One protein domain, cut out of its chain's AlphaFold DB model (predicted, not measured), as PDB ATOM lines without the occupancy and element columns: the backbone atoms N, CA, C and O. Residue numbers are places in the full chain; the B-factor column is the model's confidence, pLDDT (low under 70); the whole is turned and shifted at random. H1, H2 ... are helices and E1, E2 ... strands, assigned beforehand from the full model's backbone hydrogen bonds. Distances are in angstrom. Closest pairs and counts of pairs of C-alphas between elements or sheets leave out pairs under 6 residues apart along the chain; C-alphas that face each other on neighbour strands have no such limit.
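What this domain is: This is residues 47 to 76 and 90 to 193 of the 973 residues of an uncharacterized protein of Novosphingobium sp. 9U (UniProt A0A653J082). A small three-stranded sheet, E2, E4 and E3, lies between helices: the short H1 and H4 pack on one face and H5 on the other, making three layers. H3 crosses H5, H2 crosses the end of H3, and a small strand pair, E1 and E5, sits close by E3. The printed part has 134 residues, with five named helices and five named strands in the order H1 H2 E1 H3 E2 H4 E3 E4 H5 E5; its class is mixed, helices and strands. The larger sheet runs E2 E4 E3 and is mixed, while E1 and E5 are parallel. The whole is compact, with a radius of gyration of the C-alphas of 13.9 A and spans of 42 by 30 by 27 A.

Where its parts are: Find C-alpha 47 at (7.880, 56.304, -32.972); from there H1 runs to residue 53. H2, residues 61 to 74, begins at (-11.896, 50.621, -13.885) and is 19.7 A long. After the cut come E1, residues 91 to 93, and H3, residues 98 to 110, 18.5 A long. Read on to E2, residues 128 to 130, H4, residues 133 to 141, 12.1 A long, E3, residues 146 to 149, and E4, residues 152 to 155. H5, residues 165 to 177, is 19.0 A long, and E5, residues 185 to 187, ends at (8.267, 41.281, -27.923).

How they stand to each other: Look first at the hairpin E3 and E4, antiparallel, with N 149 and O 152 2.8 A apart. E2 is parallel to E4, with N 153 and O 128 at 2.8 A. H1 is over E4 at a height over the sheet of 8.9 A. H4, on the same face, is over none of the strands, but only just: 2 of its 9 C-alphas fall on E4. H1 and H4 touch at Ser 47 and Ser 138, their closest C-alphas, 4.8 A apart. On the opposite face H5 runs along the strands, at 20 degrees to E3 on the local plane. H3 touches H5 at a steep tilt of 55 degrees, opposite ways; the closest C-alphas, of Ala 107 and Ala 172, are 4.7 A apart. H3 touches H2 with residues 106 to 110 alone, the closest C-alphas being those of Gly 70 and Ala 110, 4.2 A apart. E1 and E5 are parallel, with N 186 and O 91 at 2.8 A; the closest C-alphas of E3 and E5, of Ala 149 and Met 186, are 5.7 A apart. In the five helices every O i to N i+4 pair is within hydrogen-bond range.

The domain as a whole: The two C-alphas farthest apart, of Ala 117 and Ala 141, are 42.3 A apart. Residues 77 to 89 are not printed, and C-alphas 76 and 90 are 29.0 A apart across that cut. The link from H3 to E2, residues 111 to 127, is long. The mean pLDDT of the printed part is 70.8, and 50 residues are under 70, among them 90 to 106 and 180 to 193.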
ATOM      1  N   SER A  47       9.319  56.357 -33.267       72.50
ATOM      2  CA  SER A  47       7.880  56.304 -32.972       72.50
ATOM      3  C   SER A  47       7.538  55.496 -31.712       72.50
ATOM      4  O   SER A  47       6.573  55.811 -31.016       72.50
ATOM      5  N   VAL A  48       8.341  54.485 -31.363       72.81
ATOM      6  CA  VAL A  48       8.207  53.722 -30.111       72.81
ATOM      7  C   VAL A  48       8.596  54.577 -28.911       72.81
ATOM      8  O   VAL A  48       7.831  54.675 -27.955       72.81
ATOM      9  N   ALA A  49       9.735  55.271 -28.978       73.69
ATOM     10  CA  ALA A  49      10.140  56.208 -27.931       73.69
ATOM     11  C   ALA A  49       9.138  57.372 -27.792       73.69
ATOM     12  O   ALA A  49       8.771  57.739 -26.677       73.69
ATOM     13  N   ALA A  50       8.634  57.902 -28.912       73.38
ATOM     14  CA  ALA A  50       7.600  58.933 -28.926       73.38
ATOM     15  C   ALA A  50       6.298  58.439 -28.272       73.38
ATOM     16  O   ALA A  50       5.779  59.109 -27.380       73.38
ATOM     17  N   THR A  51       5.821  57.239 -28.620       83.56
ATOM     18  CA  THR A  51       4.649  56.612 -27.981       83.56
ATOM     19  C   THR A  51       4.858  56.450 -26.477       83.56
ATOM     20  O   THR A  51       4.046  56.924 -25.688       83.56
ATOM     21  N   LEU A  52       5.975  55.850 -26.059       80.44
ATOM     22  CA  LEU A  52       6.258  55.573 -24.648       80.44
ATOM     23  C   LEU A  52       6.537  56.830 -23.806       80.44
ATOM     24  O   LEU A  52       6.328  56.798 -22.598       80.44
ATOM     25  N   SER A  53       6.943  57.944 -24.423       77.19
ATOM     26  CA  SER A  53       7.088  59.246 -23.749       77.19
ATOM     27  C   SER A  53       5.759  59.942 -23.420       77.19
ATOM     28  O   SER A  53       5.729  60.855 -22.591       77.19
ATOM     29  N   ARG A  54       4.650  59.530 -24.049       83.00
ATOM     30  CA  ARG A  54       3.306  60.054 -23.756       83.00
ATOM     31  C   ARG A  54       2.814  59.461 -22.425       83.00
ATOM     32  O   ARG A  54       3.194  58.348 -22.067       83.00
ATOM     33  N   PRO A  55       1.919  60.138 -21.683       77.44
ATOM     34  CA  PRO A  55       1.403  59.598 -20.419       77.44
ATOM     35  C   PRO A  55       0.544  58.332 -20.595       77.44
ATOM     36  O   PRO A  55       0.358  57.583 -19.635       77.44
ATOM     37  N   GLY A  56       0.007  58.098 -21.801       85.62
ATOM     38  CA  GLY A  56      -1.034  57.104 -22.062       85.62
ATOM     39  C   GLY A  56      -2.336  57.409 -21.311       85.62
ATOM     40  O   GLY A  56      -2.467  58.428 -20.628       85.62
ATOM     41  N   ARG A  57      -3.315  56.508 -21.416       90.88
ATOM     42  CA  ARG A  57      -4.527  56.517 -20.581       90.88
ATOM     43  C   ARG A  57      -4.499  55.351 -19.590       90.88
ATOM     44  O   ARG A  57      -4.045  54.271 -19.963       90.88
ATOM     45  N   PRO A  58      -4.962  55.513 -18.338       89.50
ATOM     46  CA  PRO A  58      -5.090  54.377 -17.431       89.50
ATOM     47  C   PRO A  58      -6.073  53.346 -18.006       89.50
ATOM     48  O   PRO A  58      -7.000  53.702 -18.743       89.50
ATOM     49  N   LEU A  59      -5.883  52.073 -17.659       86.62
ATOM     50  CA  LEU A  59      -6.866  51.037 -17.966       86.62
ATOM     51  C   LEU A  59      -8.189  51.359 -17.249       86.62
ATOM     52  O   LEU A  59      -8.180  51.738 -16.075       86.62
ATOM     53  N   ASP A  60      -9.323  51.249 -17.951       86.19
ATOM     54  CA  ASP A  60     -10.616  51.651 -17.390       86.19
ATOM     55  C   ASP A  60     -10.985  50.793 -16.161       86.19
ATOM     56  O   ASP A  60     -10.628  49.613 -16.126       86.19
ATOM     57  N   PRO A  61     -11.696  51.332 -15.149       83.25
ATOM     58  CA  PRO A  61     -11.896  50.621 -13.885       83.25
ATOM     59  C   PRO A  61     -12.578  49.252 -14.009       83.25
ATOM     60  O   PRO A  61     -12.286  48.368 -13.208       83.25
ATOM     61  N   ALA A  62     -13.454  49.053 -15.001       82.88
ATOM     62  CA  ALA A  62     -14.193  47.805 -15.173       82.88
ATOM     63  C   ALA A  62     -13.335  46.723 -15.849       82.88
ATOM     64  O   ALA A  62     -13.275  45.589 -15.368       82.88
ATOM     65  N   THR A  63     -12.622  47.069 -16.925       85.75
ATOM     66  CA  THR A  63     -11.643  46.169 -17.549       85.75
ATOM     67  C   THR A  63     -10.491  45.880 -16.591       85.75
ATOM     68  O   THR A  63     -10.078  44.728 -16.472       85.75
ATOM     69  N   ARG A  64     -10.015  46.894 -15.857       87.88
ATOM     70  CA  ARG A  64      -8.950  46.762 -14.860       87.88
ATOM     71  C   ARG A  64      -9.335  45.780 -13.759       87.88
ATOM     72  O   ARG A  64      -8.671  44.757 -13.638       87.88
ATOM     73  N   ALA A  65     -10.444  46.008 -13.051       81.88
ATOM     74  CA  ALA A  65     -10.894  45.112 -11.984       81.88
ATOM     75  C   ALA A  65     -11.139  43.673 -12.482       81.88
ATOM     76  O   ALA A  65     -10.840  42.710 -11.776       81.88
ATOM     77  N   ARG A  66     -11.626  43.505 -13.723       83.19
ATOM     78  CA  ARG A  66     -11.787  42.187 -14.354       83.19
ATOM     79  C   ARG A  66     -10.450  41.475 -14.579       83.19
ATOM     80  O   ARG A  66     -10.366  40.274 -14.327       83.19
ATOM     81  N   MET A  67      -9.432  42.185 -15.067       87.88
ATOM     82  CA  MET A  67      -8.106  41.604 -15.293       87.88
ATOM     83  C   MET A  67      -7.369  41.367 -13.969       87.88
ATOM     84  O   MET A  67      -6.854  40.275 -13.772       87.88
ATOM     85  N   GLU A  68      -7.389  42.313 -13.028       86.56
ATOM     86  CA  GLU A  68      -6.807  42.157 -11.682       86.56
ATOM     87  C   GLU A  68      -7.380  40.932 -10.956       86.56
ATOM     88  O   GLU A  68      -6.630  40.123 -10.413       86.56
ATOM     89  N   HIS A  69      -8.701  40.730 -11.027       81.06
ATOM     90  CA  HIS A  69      -9.351  39.517 -10.532       81.06
ATOM     91  C   HIS A  69      -8.850  38.259 -11.264       81.06
ATOM     92  O   HIS A  69      -8.447  37.296 -10.618       81.06
ATOM     93  N   GLY A  70      -8.856  38.248 -12.603       80.31
ATOM     94  CA  GLY A  70      -8.443  37.085 -13.400       80.31
ATOM     95  C   GLY A  70      -6.989  36.659 -13.166       80.31
ATOM     96  O   GLY A  70      -6.716  35.489 -12.894       80.31
ATOM     97  N   PHE A  71      -6.057  37.613 -13.206       82.00
ATOM     98  CA  PHE A  71      -4.639  37.370 -12.935       82.00
ATOM     99  C   PHE A  71      -4.378  37.035 -11.463       82.00
ATOM    100  O   PHE A  71      -3.516  36.208 -11.176       82.00
ATOM    101  N   GLY A  72      -5.155  37.591 -10.532       74.38
ATOM    102  CA  GLY A  72      -5.084  37.251  -9.112       74.38
ATOM    103  C   GLY A  72      -5.537  35.826  -8.763       74.38
ATOM    104  O   GLY A  72      -5.126  35.299  -7.729       74.38
ATOM    105  N   HIS A  73      -6.322  35.175  -9.631       70.06
ATOM    106  CA  HIS A  73      -6.544  33.720  -9.593       70.06
ATOM    107  C   HIS A  73      -5.399  32.957 -10.265       70.06
ATOM    108  O   HIS A  73      -4.855  32.027  -9.677       70.06
ATOM    109  N   ALA A  74      -4.978  33.371 -11.466       65.25
ATOM    110  CA  ALA A  74      -3.916  32.690 -12.217       65.25
ATOM    111  C   ALA A  74      -2.557  32.667 -11.478       65.25
ATOM    112  O   ALA A  74      -1.828  31.683 -11.564       65.25
ATOM    113  N   LEU A  75      -2.244  33.710 -10.699       66.19
ATOM    114  CA  LEU A  75      -1.063  33.808  -9.826       66.19
ATOM    115  C   LEU A  75      -1.306  33.321  -8.381       66.19
ATOM    116  O   LEU A  75      -0.438  33.469  -7.516       66.19
ATOM    117  N   GLY A  76      -2.479  32.744  -8.102       50.78
ATOM    118  CA  GLY A  76      -2.733  31.964  -6.887       50.78
ATOM    119  C   GLY A  76      -2.152  30.548  -6.972       50.78
ATOM    120  O   GLY A  76      -1.686  30.023  -5.968       50.78
ATOM    121  N   LEU A  90      15.129  48.633 -23.511       47.69
ATOM    122  CA  LEU A  90      14.120  47.916 -24.290       47.69
ATOM    123  C   LEU A  90      14.754  47.326 -25.564       47.69
ATOM    124  O   LEU A  90      15.310  48.055 -26.384       47.69
ATOM    125  N   ARG A  91      14.646  46.006 -25.730       47.44
ATOM    126  CA  ARG A  91      15.102  45.245 -26.907       47.44
ATOM    127  C   ARG A  91      13.926  44.556 -27.583       47.44
ATOM    128  O   ARG A  91      13.023  44.097 -26.888       47.44
ATOM    129  N   LEU A  92      13.953  44.437 -28.909       46.78
ATOM    130  CA  LEU A  92      12.914  43.706 -29.632       46.78
ATOM    131  C   LEU A  92      13.051  42.192 -29.381       46.78
ATOM    132  O   LEU A  92      14.127  41.628 -29.575       46.78
ATOM    133  N   GLY A  93      11.981  41.550 -28.914       48.09
ATOM    134  CA  GLY A  93      11.942  40.109 -28.633       48.09
ATOM    135  C   GLY A  93      11.419  39.272 -29.805       48.09
ATOM    136  O   GLY A  93      10.671  39.769 -30.648       48.09
ATOM    137  N   SER A  94      11.779  37.985 -29.831       47.50
ATOM    138  CA  SER A  94      11.314  37.024 -30.843       47.50
ATOM    139  C   SER A  94       9.945  36.432 -30.495       47.50
ATOM    140  O   SER A  94       9.731  35.986 -29.371       47.50
ATOM    141  N   SER A  95       9.068  36.299 -31.494       48.41
ATOM    142  CA  SER A  95       7.748  35.646 -31.406       48.41
ATOM    143  C   SER A  95       7.786  34.134 -31.109       48.41
ATOM    144  O   SER A  95       6.745  33.484 -31.031       48.41
ATOM    145  N   ARG A  96       8.983  33.547 -30.961       47.25
ATOM    146  CA  ARG A  96       9.215  32.137 -30.592       47.25
ATOM    147  C   ARG A  96       9.921  31.977 -29.238       47.25
ATOM    148  O   ARG A  96      10.386  30.883 -28.925       47.25
ATOM    149  N   ALA A  97      10.056  33.055 -28.467       49.94
ATOM    150  CA  ALA A  97      10.731  33.031 -27.175       49.94
ATOM    151  C   ALA A  97       9.859  32.337 -26.094       49.94
ATOM    152  O   ALA A  97       8.632  32.463 -26.136       49.94
ATOM    153  N   PRO A  98      10.440  31.598 -25.123       47.06
ATOM    154  CA  PRO A  98       9.677  30.897 -24.079       47.06
ATOM    155  C   PRO A  98       8.751  31.792 -23.238       47.06
ATOM    156  O   PRO A  98       7.753  31.309 -22.694       47.06
ATOM    157  N   GLU A  99       9.077  33.081 -23.141       56.34
ATOM    158  CA  GLU A  99       8.322  34.134 -22.466       56.34
ATOM    159  C   GLU A  99       6.948  34.368 -23.119       56.34
ATOM    160  O   GLU A  99       5.955  34.487 -22.399       56.34
ATOM    161  N   GLU A 100       6.848  34.321 -24.455       56.56
ATOM    162  CA  GLU A 100       5.566  34.428 -25.175       56.56
ATOM    163  C   GLU A 100       4.631  33.288 -24.791       56.56
ATOM    164  O   GLU A 100       3.482  33.507 -24.421       56.56
ATOM    165  N   TRP A 101       5.141  32.053 -24.779       54.50
ATOM    166  CA  TRP A 101       4.349  30.890 -24.384       54.50
ATOM    167  C   TRP A 101       3.971  30.918 -22.897       54.50
ATOM    168  O   TRP A 101       3.001  30.272 -22.499       54.50
ATOM    169  N   ALA A 102       4.722  31.634 -22.056       56.31
ATOM    170  CA  ALA A 102       4.344  31.884 -20.669       56.31
ATOM    171  C   ALA A 102       3.247  32.959 -20.557       56.31
ATOM    172  O   ALA A 102       2.326  32.788 -19.755       56.31
ATOM    173  N   ALA A 103       3.306  34.013 -21.375       59.94
ATOM    174  CA  ALA A 103       2.289  35.060 -21.446       59.94
ATOM    175  C   ALA A 103       0.956  34.539 -22.008       59.94
ATOM    176  O   ALA A 103      -0.068  34.708 -21.344       59.94
ATOM    177  N   ASP A 104       0.981  33.795 -23.123       64.50
ATOM    178  CA  ASP A 104      -0.180  33.109 -23.718       64.50
ATOM    179  C   ASP A 104      -0.911  32.272 -22.660       64.50
ATOM    180  O   ASP A 104      -2.116  32.422 -22.433       64.50
ATOM    181  N   ARG A 105      -0.165  31.404 -21.954       62.41
ATOM    182  CA  ARG A 105      -0.720  30.560 -20.887       62.41
ATOM    183  C   ARG A 105      -1.338  31.410 -19.781       62.41
ATOM    184  O   ARG A 105      -2.492  31.177 -19.426       62.41
ATOM    185  N   LEU A 106      -0.607  32.382 -19.233       68.38
ATOM    186  CA  LEU A 106      -1.084  33.173 -18.095       68.38
ATOM    187  C   LEU A 106      -2.331  34.000 -18.457       68.38
ATOM    188  O   LEU A 106      -3.283  34.041 -17.677       68.38
ATOM    189  N   ALA A 107      -2.371  34.577 -19.659       72.31
ATOM    190  CA  ALA A 107      -3.512  35.306 -20.201       72.31
ATOM    191  C   ALA A 107      -4.754  34.418 -20.386       72.31
ATOM    192  O   ALA A 107      -5.858  34.774 -19.967       72.31
ATOM    193  N   ASP A 108      -4.581  33.239 -20.983       71.69
ATOM    194  CA  ASP A 108      -5.672  32.308 -21.274       71.69
ATOM    195  C   ASP A 108      -6.170  31.598 -19.988       71.69
ATOM    196  O   ASP A 108      -7.347  31.250 -19.890       71.69
ATOM    197  N   HIS A 109      -5.332  31.472 -18.946       68.44
ATOM    198  CA  HIS A 109      -5.764  31.139 -17.577       68.44
ATOM    199  C   HIS A 109      -6.538  32.291 -16.911       68.44
ATOM    200  O   HIS A 109      -7.651  32.071 -16.428       68.44
ATOM    201  N   ALA A 110      -6.012  33.521 -16.926       76.06
ATOM    202  CA  ALA A 110      -6.649  34.685 -16.301       76.06
ATOM    203  C   ALA A 110      -8.047  34.984 -16.875       76.06
ATOM    204  O   ALA A 110      -8.963  35.356 -16.141       76.06
ATOM    205  N   LEU A 111      -8.247  34.762 -18.178       78.06
ATOM    206  CA  LEU A 111      -9.542  34.935 -18.849       78.06
ATOM    207  C   LEU A 111     -10.560  33.814 -18.580       78.06
ATOM    208  O   LEU A 111     -11.736  33.990 -18.914       78.06
ATOM    209  N   ARG A 112     -10.140  32.692 -17.982       75.94
ATOM    210  CA  ARG A 112     -11.003  31.560 -17.593       75.94
ATOM    211  C   ARG A 112     -11.374  31.533 -16.103       75.94
ATOM    212  O   ARG A 112     -12.195  30.706 -15.716       75.94
ATOM    213  N   ALA A 113     -10.801  32.410 -15.277       68.44
ATOM    214  CA  ALA A 113     -11.001  32.404 -13.828       68.44
ATOM    215  C   ALA A 113     -12.475  32.655 -13.405       68.44
ATOM    216  O   ALA A 113     -13.103  33.592 -13.911       68.44
ATOM    217  N   PRO A 114     -13.036  31.871 -12.460       58.25
ATOM    218  CA  PRO A 114     -14.422  32.011 -12.014       58.25
ATOM    219  C   PRO A 114     -14.614  33.203 -11.065       58.25
ATOM    220  O   PRO A 114     -13.842  33.422 -10.135       58.25
ATOM    221  N   THR A 115     -15.688  33.967 -11.263       55.69
ATOM    222  CA  THR A 115     -16.027  35.142 -10.445       55.69
ATOM    223  C   THR A 115     -16.698  34.733  -9.129       55.69
ATOM    224  O   THR A 115     -17.913  34.533  -9.111       55.69
ATOM    225  N   GLY A 116     -15.940  34.618  -8.029       53.91
ATOM    226  CA  GLY A 116     -16.547  34.341  -6.713       53.91
ATOM    227  C   GLY A 116     -15.633  34.065  -5.510       53.91
ATOM    228  O   GLY A 116     -16.108  34.187  -4.386       53.91
ATOM    229  N   ALA A 117     -14.354  33.721  -5.698       45.03
ATOM    230  CA  ALA A 117     -13.413  33.445  -4.598       45.03
ATOM    231  C   ALA A 117     -12.351  34.562  -4.453       45.03
ATOM    232  O   ALA A 117     -12.055  35.227  -5.450       45.03
ATOM    233  N   PRO A 118     -11.787  34.806  -3.249       50.53
ATOM    234  CA  PRO A 118     -10.873  35.925  -3.007       50.53
ATOM    235  C   PRO A 118      -9.512  35.715  -3.705       50.53
ATOM    236  O   PRO A 118      -8.800  34.773  -3.361       50.53
ATOM    237  N   PRO A 119      -9.121  36.579  -4.661       55.53
ATOM    238  CA  PRO A 119      -7.876  36.421  -5.404       55.53
ATOM    239  C   PRO A 119      -6.664  36.974  -4.641       55.53
ATOM    240  O   PRO A 119      -6.780  37.862  -3.787       55.53
ATOM    241  N   ARG A 120      -5.465  36.534  -5.034       59.78
ATOM    242  CA  ARG A 120      -4.210  37.211  -4.684       59.78
ATOM    243  C   ARG A 120      -4.220  38.607  -5.319       59.78
ATOM    244  O   ARG A 120      -4.570  38.742  -6.489       59.78
ATOM    245  N   ARG A 121      -3.865  39.664  -4.580       62.34
ATOM    246  CA  ARG A 121      -3.924  41.036  -5.120       62.34
ATOM    247  C   ARG A 121      -2.868  41.255  -6.208       62.34
ATOM    248  O   ARG A 121      -1.684  41.356  -5.906       62.34
ATOM    249  N   VAL A 122      -3.338  41.388  -7.444       74.06
ATOM    250  CA  VAL A 122      -2.622  41.976  -8.583       74.06
ATOM    251  C   VAL A 122      -3.160  43.395  -8.771       74.06
ATOM    252  O   VAL A 122      -4.371  43.593  -8.685       74.06
ATOM    253  N   ASP A 123      -2.287  44.377  -9.000       80.69
ATOM    254  CA  ASP A 123      -2.668  45.774  -9.249       80.69
ATOM    255  C   ASP A 123      -2.140  46.228 -10.614       80.69
ATOM    256  O   ASP A 123      -0.935  46.293 -10.847       80.69
ATOM    257  N   PHE A 124      -3.060  46.561 -11.515       86.50
ATOM    258  CA  PHE A 124      -2.780  47.134 -12.828       86.50
ATOM    259  C   PHE A 124      -3.045  48.653 -12.856       86.50
ATOM    260  O   PHE A 124      -3.066  49.261 -13.924       86.50
ATOM    261  N   GLY A 125      -3.218  49.310 -11.701       81.75
ATOM    262  CA  GLY A 125      -3.375  50.766 -11.588       81.75
ATOM    263  C   GLY A 125      -2.166  51.567 -12.093       81.75
ATOM    264  O   GLY A 125      -2.314  52.719 -12.518       81.75
ATOM    265  N   GLY A 126      -0.980  50.952 -12.130       82.12
ATOM    266  CA  GLY A 126       0.211  51.495 -12.793       82.12
ATOM    267  C   GLY A 126       0.136  51.489 -14.327       82.12
ATOM    268  O   GLY A 126       0.742  52.343 -14.970       82.12
ATOM    269  N   VAL A 127      -0.663  50.598 -14.928       89.56
ATOM    270  CA  VAL A 127      -0.649  50.341 -16.377       89.56
ATOM    271  C   VAL A 127      -1.201  51.520 -17.189       89.56
ATOM    272  O   VAL A 127      -2.199  52.152 -16.822       89.56
ATOM    273  N   ARG A 128      -0.550  51.820 -18.316       91.00
ATOM    274  CA  ARG A 128      -0.906  52.888 -19.260       91.00
ATOM    275  C   ARG A 128      -1.107  52.314 -20.658       91.00
ATOM    276  O   ARG A 128      -0.208  51.697 -21.215       91.00
ATOM    277  N   ILE A 129      -2.286  52.535 -21.220       91.19
ATOM    278  CA  ILE A 129      -2.671  52.131 -22.570       91.19
ATOM    279  C   ILE A 129      -2.361  53.267 -23.544       91.19
ATOM    280  O   ILE A 129      -2.695  54.423 -23.276       91.19
ATOM    281  N   HIS A 130      -1.789  52.928 -24.697       90.25
ATOM    282  CA  HIS A 130      -1.657  53.805 -25.855       90.25
ATOM    283  C   HIS A 130      -2.355  53.155 -27.055       90.25
ATOM    284  O   HIS A 130      -1.950  52.085 -27.503       90.25
ATOM    285  N   ASP A 131      -3.409  53.775 -27.577       88.25
ATOM    286  CA  ASP A 131      -4.201  53.255 -28.707       88.25
ATOM    287  C   ASP A 131      -4.579  54.342 -29.733       88.25
ATOM    288  O   ASP A 131      -5.503  54.182 -30.534       88.25
ATOM    289  N   ASP A 132      -3.848  55.458 -29.707       83.12
ATOM    290  CA  ASP A 132      -4.004  56.583 -30.627       83.12
ATOM    291  C   ASP A 132      -3.198  56.411 -31.936       83.12
ATOM    292  O   ASP A 132      -2.643  55.351 -32.233       83.12
ATOM    293  N   ALA A 133      -3.171  57.454 -32.772       80.62
ATOM    294  CA  ALA A 133      -2.479  57.418 -34.059       80.62
ATOM    295  C   ALA A 133      -0.952  57.241 -33.934       80.62
ATOM    296  O   ALA A 133      -0.357  56.609 -34.805       80.62
ATOM    297  N   GLU A 134      -0.337  57.741 -32.857       81.06
ATOM    298  CA  GLU A 134       1.100  57.593 -32.595       81.06
ATOM    299  C   GLU A 134       1.403  56.145 -32.205       81.06
ATOM    300  O   GLU A 134       2.262  55.504 -32.806       81.06
ATOM    301  N   ALA A 135       0.596  55.591 -31.292       80.50
ATOM    302  CA  ALA A 135       0.673  54.187 -30.902       80.50
ATOM    303  C   ALA A 135       0.484  53.254 -32.104       80.50
ATOM    304  O   ALA A 135       1.262  52.321 -32.288       80.50
ATOM    305  N   SER A 136      -0.483  53.547 -32.982       77.38
ATOM    306  CA  SER A 136      -0.693  52.753 -34.193       77.38
ATOM    307  C   SER A 136       0.427  52.897 -35.225       77.38
ATOM    308  O   SER A 136       0.664  51.944 -35.973       77.38
ATOM    309  N   HIS A 137       1.085  54.055 -35.313       73.75
ATOM    310  CA  HIS A 137       2.253  54.237 -36.174       73.75
ATOM    311  C   HIS A 137       3.462  53.483 -35.601       73.75
ATOM    312  O   HIS A 137       4.133  52.757 -36.328       73.75
ATOM    313  N   SER A 138       3.669  53.557 -34.285       74.94
ATOM    314  CA  SER A 138       4.689  52.816 -33.541       74.94
ATOM    315  C   SER A 138       4.558  51.303 -33.693       74.94
ATOM    316  O   SER A 138       5.510  50.655 -34.126       74.94
ATOM    317  N   THR A 139       3.382  50.737 -33.405       74.31
ATOM    318  CA  THR A 139       3.146  49.295 -33.558       74.31
ATOM    319  C   THR A 139       3.335  48.853 -35.004       74.31
ATOM    320  O   THR A 139       3.899  47.794 -35.242       74.31
ATOM    321  N   HIS A 140       2.935  49.663 -35.991       72.12
ATOM    322  CA  HIS A 140       3.172  49.334 -37.398       72.12
ATOM    323  C   HIS A 140       4.667  49.384 -37.761       72.12
ATOM    324  O   HIS A 140       5.152  48.474 -38.426       72.12
ATOM    325  N   ALA A 141       5.413  50.377 -37.263       64.12
ATOM    326  CA  ALA A 141       6.843  50.552 -37.529       64.12
ATOM    327  C   ALA A 141       7.728  49.421 -36.970       64.12
ATOM    328  O   ALA A 141       8.765  49.132 -37.558       64.12
ATOM    329  N   ILE A 142       7.324  48.764 -35.874       60.06
ATOM    330  CA  ILE A 142       7.983  47.532 -35.399       60.06
ATOM    331  C   ILE A 142       7.348  46.245 -35.934       60.06
ATOM    332  O   ILE A 142       7.831  45.170 -35.601       60.06
ATOM    333  N   GLY A 143       6.272  46.316 -36.724       58.12
ATOM    334  CA  GLY A 143       5.528  45.140 -37.176       58.12
ATOM    335  C   GLY A 143       4.875  44.365 -36.026       58.12
ATOM    336  O   GLY A 143       5.132  43.178 -35.873       58.12
ATOM    337  N   ALA A 144       4.059  45.032 -35.211       68.56
ATOM    338  CA  ALA A 144       3.364  44.475 -34.052       68.56
ATOM    339  C   ALA A 144       1.840  44.711 -34.105       68.56
ATOM    340  O   ALA A 144       1.366  45.747 -34.581       68.56
ATOM    341  N   ARG A 145       1.048  43.777 -33.557       71.81
ATOM    342  CA  ARG A 145      -0.399  43.977 -33.296       71.81
ATOM    343  C   ARG A 145      -0.649  44.808 -32.027       71.81
ATOM    344  O   ARG A 145      -1.549  45.652 -32.009       71.81
ATOM    345  N   ALA A 146       0.150  44.555 -30.998       80.69
ATOM    346  CA  ALA A 146       0.323  45.325 -29.772       80.69
ATOM    347  C   ALA A 146       1.730  45.017 -29.212       80.69
ATOM    348  O   ALA A 146       2.404  44.140 -29.758       80.69
ATOM    349  N   TYR A 147       2.183  45.751 -28.195       80.75
ATOM    350  CA  TYR A 147       3.366  45.390 -27.405       80.75
ATOM    351  C   TYR A 147       3.292  45.930 -25.971       80.75
ATOM    352  O   TYR A 147       2.788  47.035 -25.728       80.75
ATOM    353  N   ALA A 148       3.885  45.187 -25.038       80.31
ATOM    354  CA  ALA A 148       4.179  45.619 -23.679       80.31
ATOM    355  C   ALA A 148       5.588  46.234 -23.558       80.31
ATOM    356  O   ALA A 148       6.549  45.795 -24.190       80.31
ATOM    357  N   ALA A 149       5.713  47.260 -22.716       78.06
ATOM    358  CA  ALA A 149       6.957  47.953 -22.395       78.06
ATOM    359  C   ALA A 149       6.919  48.433 -20.930       78.06
ATOM    360  O   ALA A 149       6.525  49.562 -20.618       78.06
ATOM    361  N   GLY A 150       7.290  47.547 -20.001       77.75
ATOM    362  CA  GLY A 150       7.153  47.800 -18.564       77.75
ATOM    363  C   GLY A 150       5.678  47.919 -18.172       77.75
ATOM    364  O   GLY A 150       4.934  46.956 -18.298       77.75
ATOM    365  N   GLN A 151       5.244  49.100 -17.721       82.31
ATOM    366  CA  GLN A 151       3.830  49.380 -17.414       82.31
ATOM    367  C   GLN A 151       3.061  50.036 -18.579       82.31
ATOM    368  O   GLN A 151       1.878  50.338 -18.437       82.31
ATOM    369  N   HIS A 152       3.690  50.266 -19.735       84.62
ATOM    370  CA  HIS A 152       3.027  50.830 -20.912       84.62
ATOM    371  C   HIS A 152       2.668  49.730 -21.914       84.62
ATOM    372  O   HIS A 152       3.520  48.919 -22.264       84.62
ATOM    373  N   LEU A 153       1.428  49.728 -22.407       89.38
ATOM    374  CA  LEU A 153       0.941  48.821 -23.448       89.38
ATOM    375  C   LEU A 153       0.502  49.645 -24.661       89.38
ATOM    376  O   LEU A 153      -0.365  50.510 -24.525       89.38
ATOM    377  N   ALA A 154       1.066  49.384 -25.837       86.62
ATOM    378  CA  ALA A 154       0.712  50.079 -27.074       86.62
ATOM    379  C   ALA A 154      -0.031  49.149 -28.040       86.62
ATOM    380  O   ALA A 154       0.348  47.993 -28.210       86.62
ATOM    381  N   PHE A 155      -1.081  49.649 -28.691       86.38
ATOM    382  CA  PHE A 155      -1.966  48.869 -29.558       86.38
ATOM    383  C   PHE A 155      -2.074  49.485 -30.954       86.38
ATOM    384  O   PHE A 155      -2.255  50.693 -31.104       86.38
ATOM    385  N   GLY A 156      -2.060  48.630 -31.982       82.00
ATOM    386  CA  GLY A 156      -2.391  49.047 -33.342       82.00
ATOM    387  C   GLY A 156      -3.835  49.539 -33.448       82.00
ATOM    388  O   GLY A 156      -4.695  49.159 -32.649       82.00
ATOM    389  N   ARG A 157      -4.133  50.364 -34.460       80.31
ATOM    390  CA  ARG A 157      -5.466  50.948 -34.694       80.31
ATOM    391  C   ARG A 157      -6.579  49.897 -34.589       80.31
ATOM    392  O   ARG A 157      -6.660  48.975 -35.398       80.31
ATOM    393  N   GLY A 158      -7.451  50.059 -33.591       75.62
ATOM    394  CA  GLY A 158      -8.586  49.164 -33.332       75.62
ATOM    395  C   GLY A 158      -8.248  47.829 -32.651       75.62
ATOM    396  O   GLY A 158      -9.127  46.979 -32.547       75.62
ATOM    397  N   ARG A 159      -7.008  47.615 -32.182       81.19
ATOM    398  CA  ARG A 159      -6.595  46.384 -31.478       81.19
ATOM    399  C   ARG A 159      -6.858  46.423 -29.970       81.19
ATOM    400  O   ARG A 159      -7.115  45.371 -29.389       81.19
ATOM    401  N   PHE A 160      -6.894  47.604 -29.347       85.12
ATOM    402  CA  PHE A 160      -7.429  47.747 -27.990       85.12
ATOM    403  C   PHE A 160      -8.964  47.631 -28.021       85.12
ATOM    404  O   PHE A 160      -9.678  48.600 -28.270       85.12
ATOM    405  N   ALA A 161      -9.481  46.420 -27.800       83.44
ATOM    406  CA  ALA A 161     -10.911  46.125 -27.897       83.44
ATOM    407  C   ALA A 161     -11.408  45.249 -26.721       83.44
ATOM    408  O   ALA A 161     -11.822  44.106 -26.948       83.44
ATOM    409  N   PRO A 162     -11.409  45.754 -25.467       82.88
ATOM    410  CA  PRO A 162     -11.696  44.969 -24.251       82.88
ATOM    411  C   PRO A 162     -13.124  44.394 -24.172       82.88
ATOM    412  O   PRO A 162     -13.408  43.488 -23.382       82.88
ATOM    413  N   HIS A 163     -14.042  44.866 -25.017       80.25
ATOM    414  CA  HIS A 163     -15.393  44.310 -25.133       80.25
ATOM    415  C   HIS A 163     -15.466  43.099 -26.088       80.25
ATOM    416  O   HIS A 163     -16.343  42.248 -25.923       80.25
ATOM    417  N   SER A 164     -14.497  42.927 -26.993       77.12
ATOM    418  CA  SER A 164     -14.370  41.745 -27.864       77.12
ATOM    419  C   SER A 164     -13.631  40.584 -27.177       77.12
ATOM    420  O   SER A 164     -12.892  40.788 -26.215       77.12
ATOM    421  N   ALA A 165     -13.817  39.347 -27.650       69.25
ATOM    422  CA  ALA A 165     -13.073  38.192 -27.129       69.25
ATOM    423  C   ALA A 165     -11.589  38.217 -27.548       69.25
ATOM    424  O   ALA A 165     -10.714  37.976 -26.721       69.25
ATOM    425  N   GLU A 166     -11.320  38.573 -28.806       69.69
ATOM    426  CA  GLU A 166      -9.977  38.725 -29.380       69.69
ATOM    427  C   GLU A 166      -9.175  39.824 -28.664       69.69
ATOM    428  O   GLU A 166      -8.080  39.574 -28.168       69.69
ATOM    429  N   GLY A 167      -9.752  41.021 -28.517       74.62
ATOM    430  CA  GLY A 167      -9.113  42.144 -27.831       74.62
ATOM    431  C   GLY A 167      -8.934  41.934 -26.326       74.62
ATOM    432  O   GLY A 167      -8.015  42.510 -25.753       74.62
ATOM    433  N   ARG A 168      -9.740  41.074 -25.678       83.44
ATOM    434  CA  ARG A 168      -9.460  40.618 -24.304       83.44
ATOM    435  C   ARG A 168      -8.276  39.668 -24.230       83.44
ATOM    436  O   ARG A 168      -7.490  39.820 -23.306       83.44
ATOM    437  N   ARG A 169      -8.149  38.720 -25.166       77.12
ATOM    438  CA  ARG A 169      -6.977  37.832 -25.249       77.12
ATOM    439  C   ARG A 169      -5.704  38.635 -25.467       77.12
ATOM    440  O   ARG A 169      -4.785  38.492 -24.677       77.12
ATOM    441  N   LEU A 170      -5.708  39.545 -26.441       80.12
ATOM    442  CA  LEU A 170      -4.571  40.430 -26.694       80.12
ATOM    443  C   LEU A 170      -4.243  41.286 -25.460       80.12
ATOM    444  O   LEU A 170      -3.115  41.257 -24.994       80.12
ATOM    445  N   LEU A 171      -5.226  41.969 -24.860       85.69
ATOM    446  CA  LEU A 171      -4.986  42.768 -23.651       85.69
ATOM    447  C   LEU A 171      -4.477  41.928 -22.467       85.69
ATOM    448  O   LEU A 171      -3.647  42.410 -21.709       85.69
ATOM    449  N   ALA A 172      -4.955  40.695 -22.293       83.50
ATOM    450  CA  ALA A 172      -4.444  39.805 -21.257       83.50
ATOM    451  C   ALA A 172      -3.004  39.343 -21.560       83.50
ATOM    452  O   ALA A 172      -2.195  39.314 -20.641       83.50
ATOM    453  N   HIS A 173      -2.657  39.054 -22.818       80.69
ATOM    454  CA  HIS A 173      -1.284  38.721 -23.236       80.69
ATOM    455  C   HIS A 173      -0.312  39.856 -22.897       80.69
ATOM    456  O   HIS A 173       0.636  39.663 -22.140       80.69
ATOM    457  N   GLU A 174      -0.632  41.078 -23.332       85.19
ATOM    458  CA  GLU A 174       0.176  42.263 -23.025       85.19
ATOM    459  C   GLU A 174       0.263  42.538 -21.506       85.19
ATOM    460  O   GLU A 174       1.312  42.934 -21.003       85.19
ATOM    461  N   LEU A 175      -0.812  42.290 -20.740       87.31
ATOM    462  CA  LEU A 175      -0.802  42.412 -19.274       87.31
ATOM    463  C   LEU A 175       0.035  41.326 -18.585       87.31
ATOM    464  O   LEU A 175       0.660  41.618 -17.565       87.31
ATOM    465  N   ALA A 176       0.103  40.105 -19.124       81.06
ATOM    466  CA  ALA A 176       0.929  39.038 -18.568       81.06
ATOM    467  C   ALA A 176       2.420  39.419 -18.573       81.06
ATOM    468  O   ALA A 176       3.106  39.217 -17.571       81.06
ATOM    469  N   HIS A 177       2.899  40.068 -19.638       76.31
ATOM    470  CA  HIS A 177       4.266  40.600 -19.712       76.31
ATOM    471  C   HIS A 177       4.569  41.694 -18.678       76.31
ATOM    472  O   HIS A 177       5.727  41.869 -18.304       76.31
ATOM    473  N   THR A 178       3.559  42.398 -18.151       78.88
ATOM    474  CA  THR A 178       3.764  43.373 -17.059       78.88
ATOM    475  C   THR A 178       4.018  42.720 -15.692       78.88
ATOM    476  O   THR A 178       4.397  43.417 -14.752       78.88
ATOM    477  N   LEU A 179       3.831  41.396 -15.576       73.88
ATOM    478  CA  LEU A 179       3.897  40.636 -14.319       73.88
ATOM    479  C   LEU A 179       5.096  39.678 -14.212       73.88
ATOM    480  O   LEU A 179       5.330  39.132 -13.140       73.88
ATOM    481  N   GLN A 180       5.851  39.458 -15.290       63.28
ATOM    482  CA  GLN A 180       6.939  38.463 -15.359       63.28
ATOM    483  C   GLN A 180       8.307  38.975 -14.838       63.28
ATOM    484  O   GLN A 180       9.337  38.404 -15.174       63.28
ATOM    485  N   ASP A 181       8.295  40.021 -14.003       48.72
ATOM    486  CA  ASP A 181       9.441  40.747 -13.419       48.72
ATOM    487  C   ASP A 181      10.441  41.394 -14.422       48.72
ATOM    488  O   ASP A 181      11.061  40.753 -15.265       48.72
ATOM    489  N   GLY A 182      10.698  42.702 -14.267       44.03
ATOM    490  CA  GLY A 182      12.029  43.258 -14.587       44.03
ATOM    491  C   GLY A 182      12.305  43.990 -15.917       44.03
ATOM    492  O   GLY A 182      13.464  44.289 -16.171       44.03
ATOM    493  N   ALA A 183      11.306  44.344 -16.734       45.56
ATOM    494  CA  ALA A 183      11.377  45.421 -17.750       45.56
ATOM    495  C   ALA A 183      12.673  45.556 -18.613       45.56
ATOM    496  O   ALA A 183      13.478  46.471 -18.409       45.56
ATOM    497  N   ALA A 184      12.815  44.725 -19.658       39.59
ATOM    498  CA  ALA A 184      13.831  44.915 -20.715       39.59
ATOM    499  C   ALA A 184      13.434  44.447 -22.136       39.59
ATOM    500  O   ALA A 184      14.082  44.840 -23.106       39.59
ATOM    501  N   THR A 185      12.384  43.637 -22.302       40.44
ATOM    502  CA  THR A 185      12.040  43.025 -23.602       40.44
ATOM    503  C   THR A 185      10.696  43.533 -24.115       40.44
ATOM    504  O   THR A 185       9.705  43.514 -23.394       40.44
ATOM    505  N   MET A 186      10.672  43.979 -25.369       43.50
ATOM    506  CA  MET A 186       9.495  44.418 -26.116       43.50
ATOM    507  C   MET A 186       9.253  43.402 -27.230       43.50
ATOM    508  O   MET A 186       9.889  43.463 -28.283       43.50
ATOM    509  N   VAL A 187       8.419  42.397 -26.981       47.91
ATOM    510  CA  VAL A 187       8.267  41.281 -27.923       47.91
ATOM    511  C   VAL A 187       7.357  41.675 -29.092       47.91
ATOM    512  O   VAL A 187       6.401  42.432 -28.931       47.91
ATOM    513  N   ARG A 188       7.699  41.212 -30.300       43.03
ATOM    514  CA  ARG A 188       6.973  41.521 -31.538       43.03
ATOM    515  C   ARG A 188       6.018  40.385 -31.913       43.03
ATOM    516  O   ARG A 188       6.453  39.241 -32.014       43.03
ATOM    517  N   ARG A 189       4.773  40.714 -32.289       46.44
ATOM    518  CA  ARG A 189       3.924  39.841 -33.126       46.44
ATOM    519  C   ARG A 189       3.730  40.418 -34.528       46.44
ATOM    520  O   ARG A 189       2.907  41.316 -34.702       46.44
ATOM    521  N   ASP A 190       4.461  39.829 -35.473       40.69
ATOM    522  CA  ASP A 190       4.663  40.221 -36.874       40.69
ATOM    523  C   ASP A 190       3.490  40.957 -37.562       40.69
ATOM    524  O   ASP A 190       2.326  40.543 -37.523       40.69
ATOM    525  N   GLY A 191       3.829  42.074 -38.214       34.62
ATOM    526  CA  GLY A 191       2.916  42.946 -38.948       34.62
ATOM    527  C   GLY A 191       2.687  42.469 -40.380       34.62
ATOM    528  O   GLY A 191       3.624  42.053 -41.047       34.62
ATOM    529  N   GLU A 192       1.432  42.581 -40.831       37.72
ATOM    530  CA  GLU A 192       0.853  41.793 -41.931       37.72
ATOM    531  C   GLU A 192       0.945  40.290 -41.632       37.72
ATOM    532  O   GLU A 192       1.983  39.650 -41.763       37.72
ATOM    533  N   GLY A 193      -0.167  39.745 -41.125       48.16
ATOM    534  CA  GLY A 193      -0.182  38.424 -40.509       48.16
ATOM    535  C   GLY A 193       0.311  37.338 -41.458       48.16
ATOM    536  O   GLY A 193      -0.088  37.306 -42.624       48.16
TER     537      GLY A 193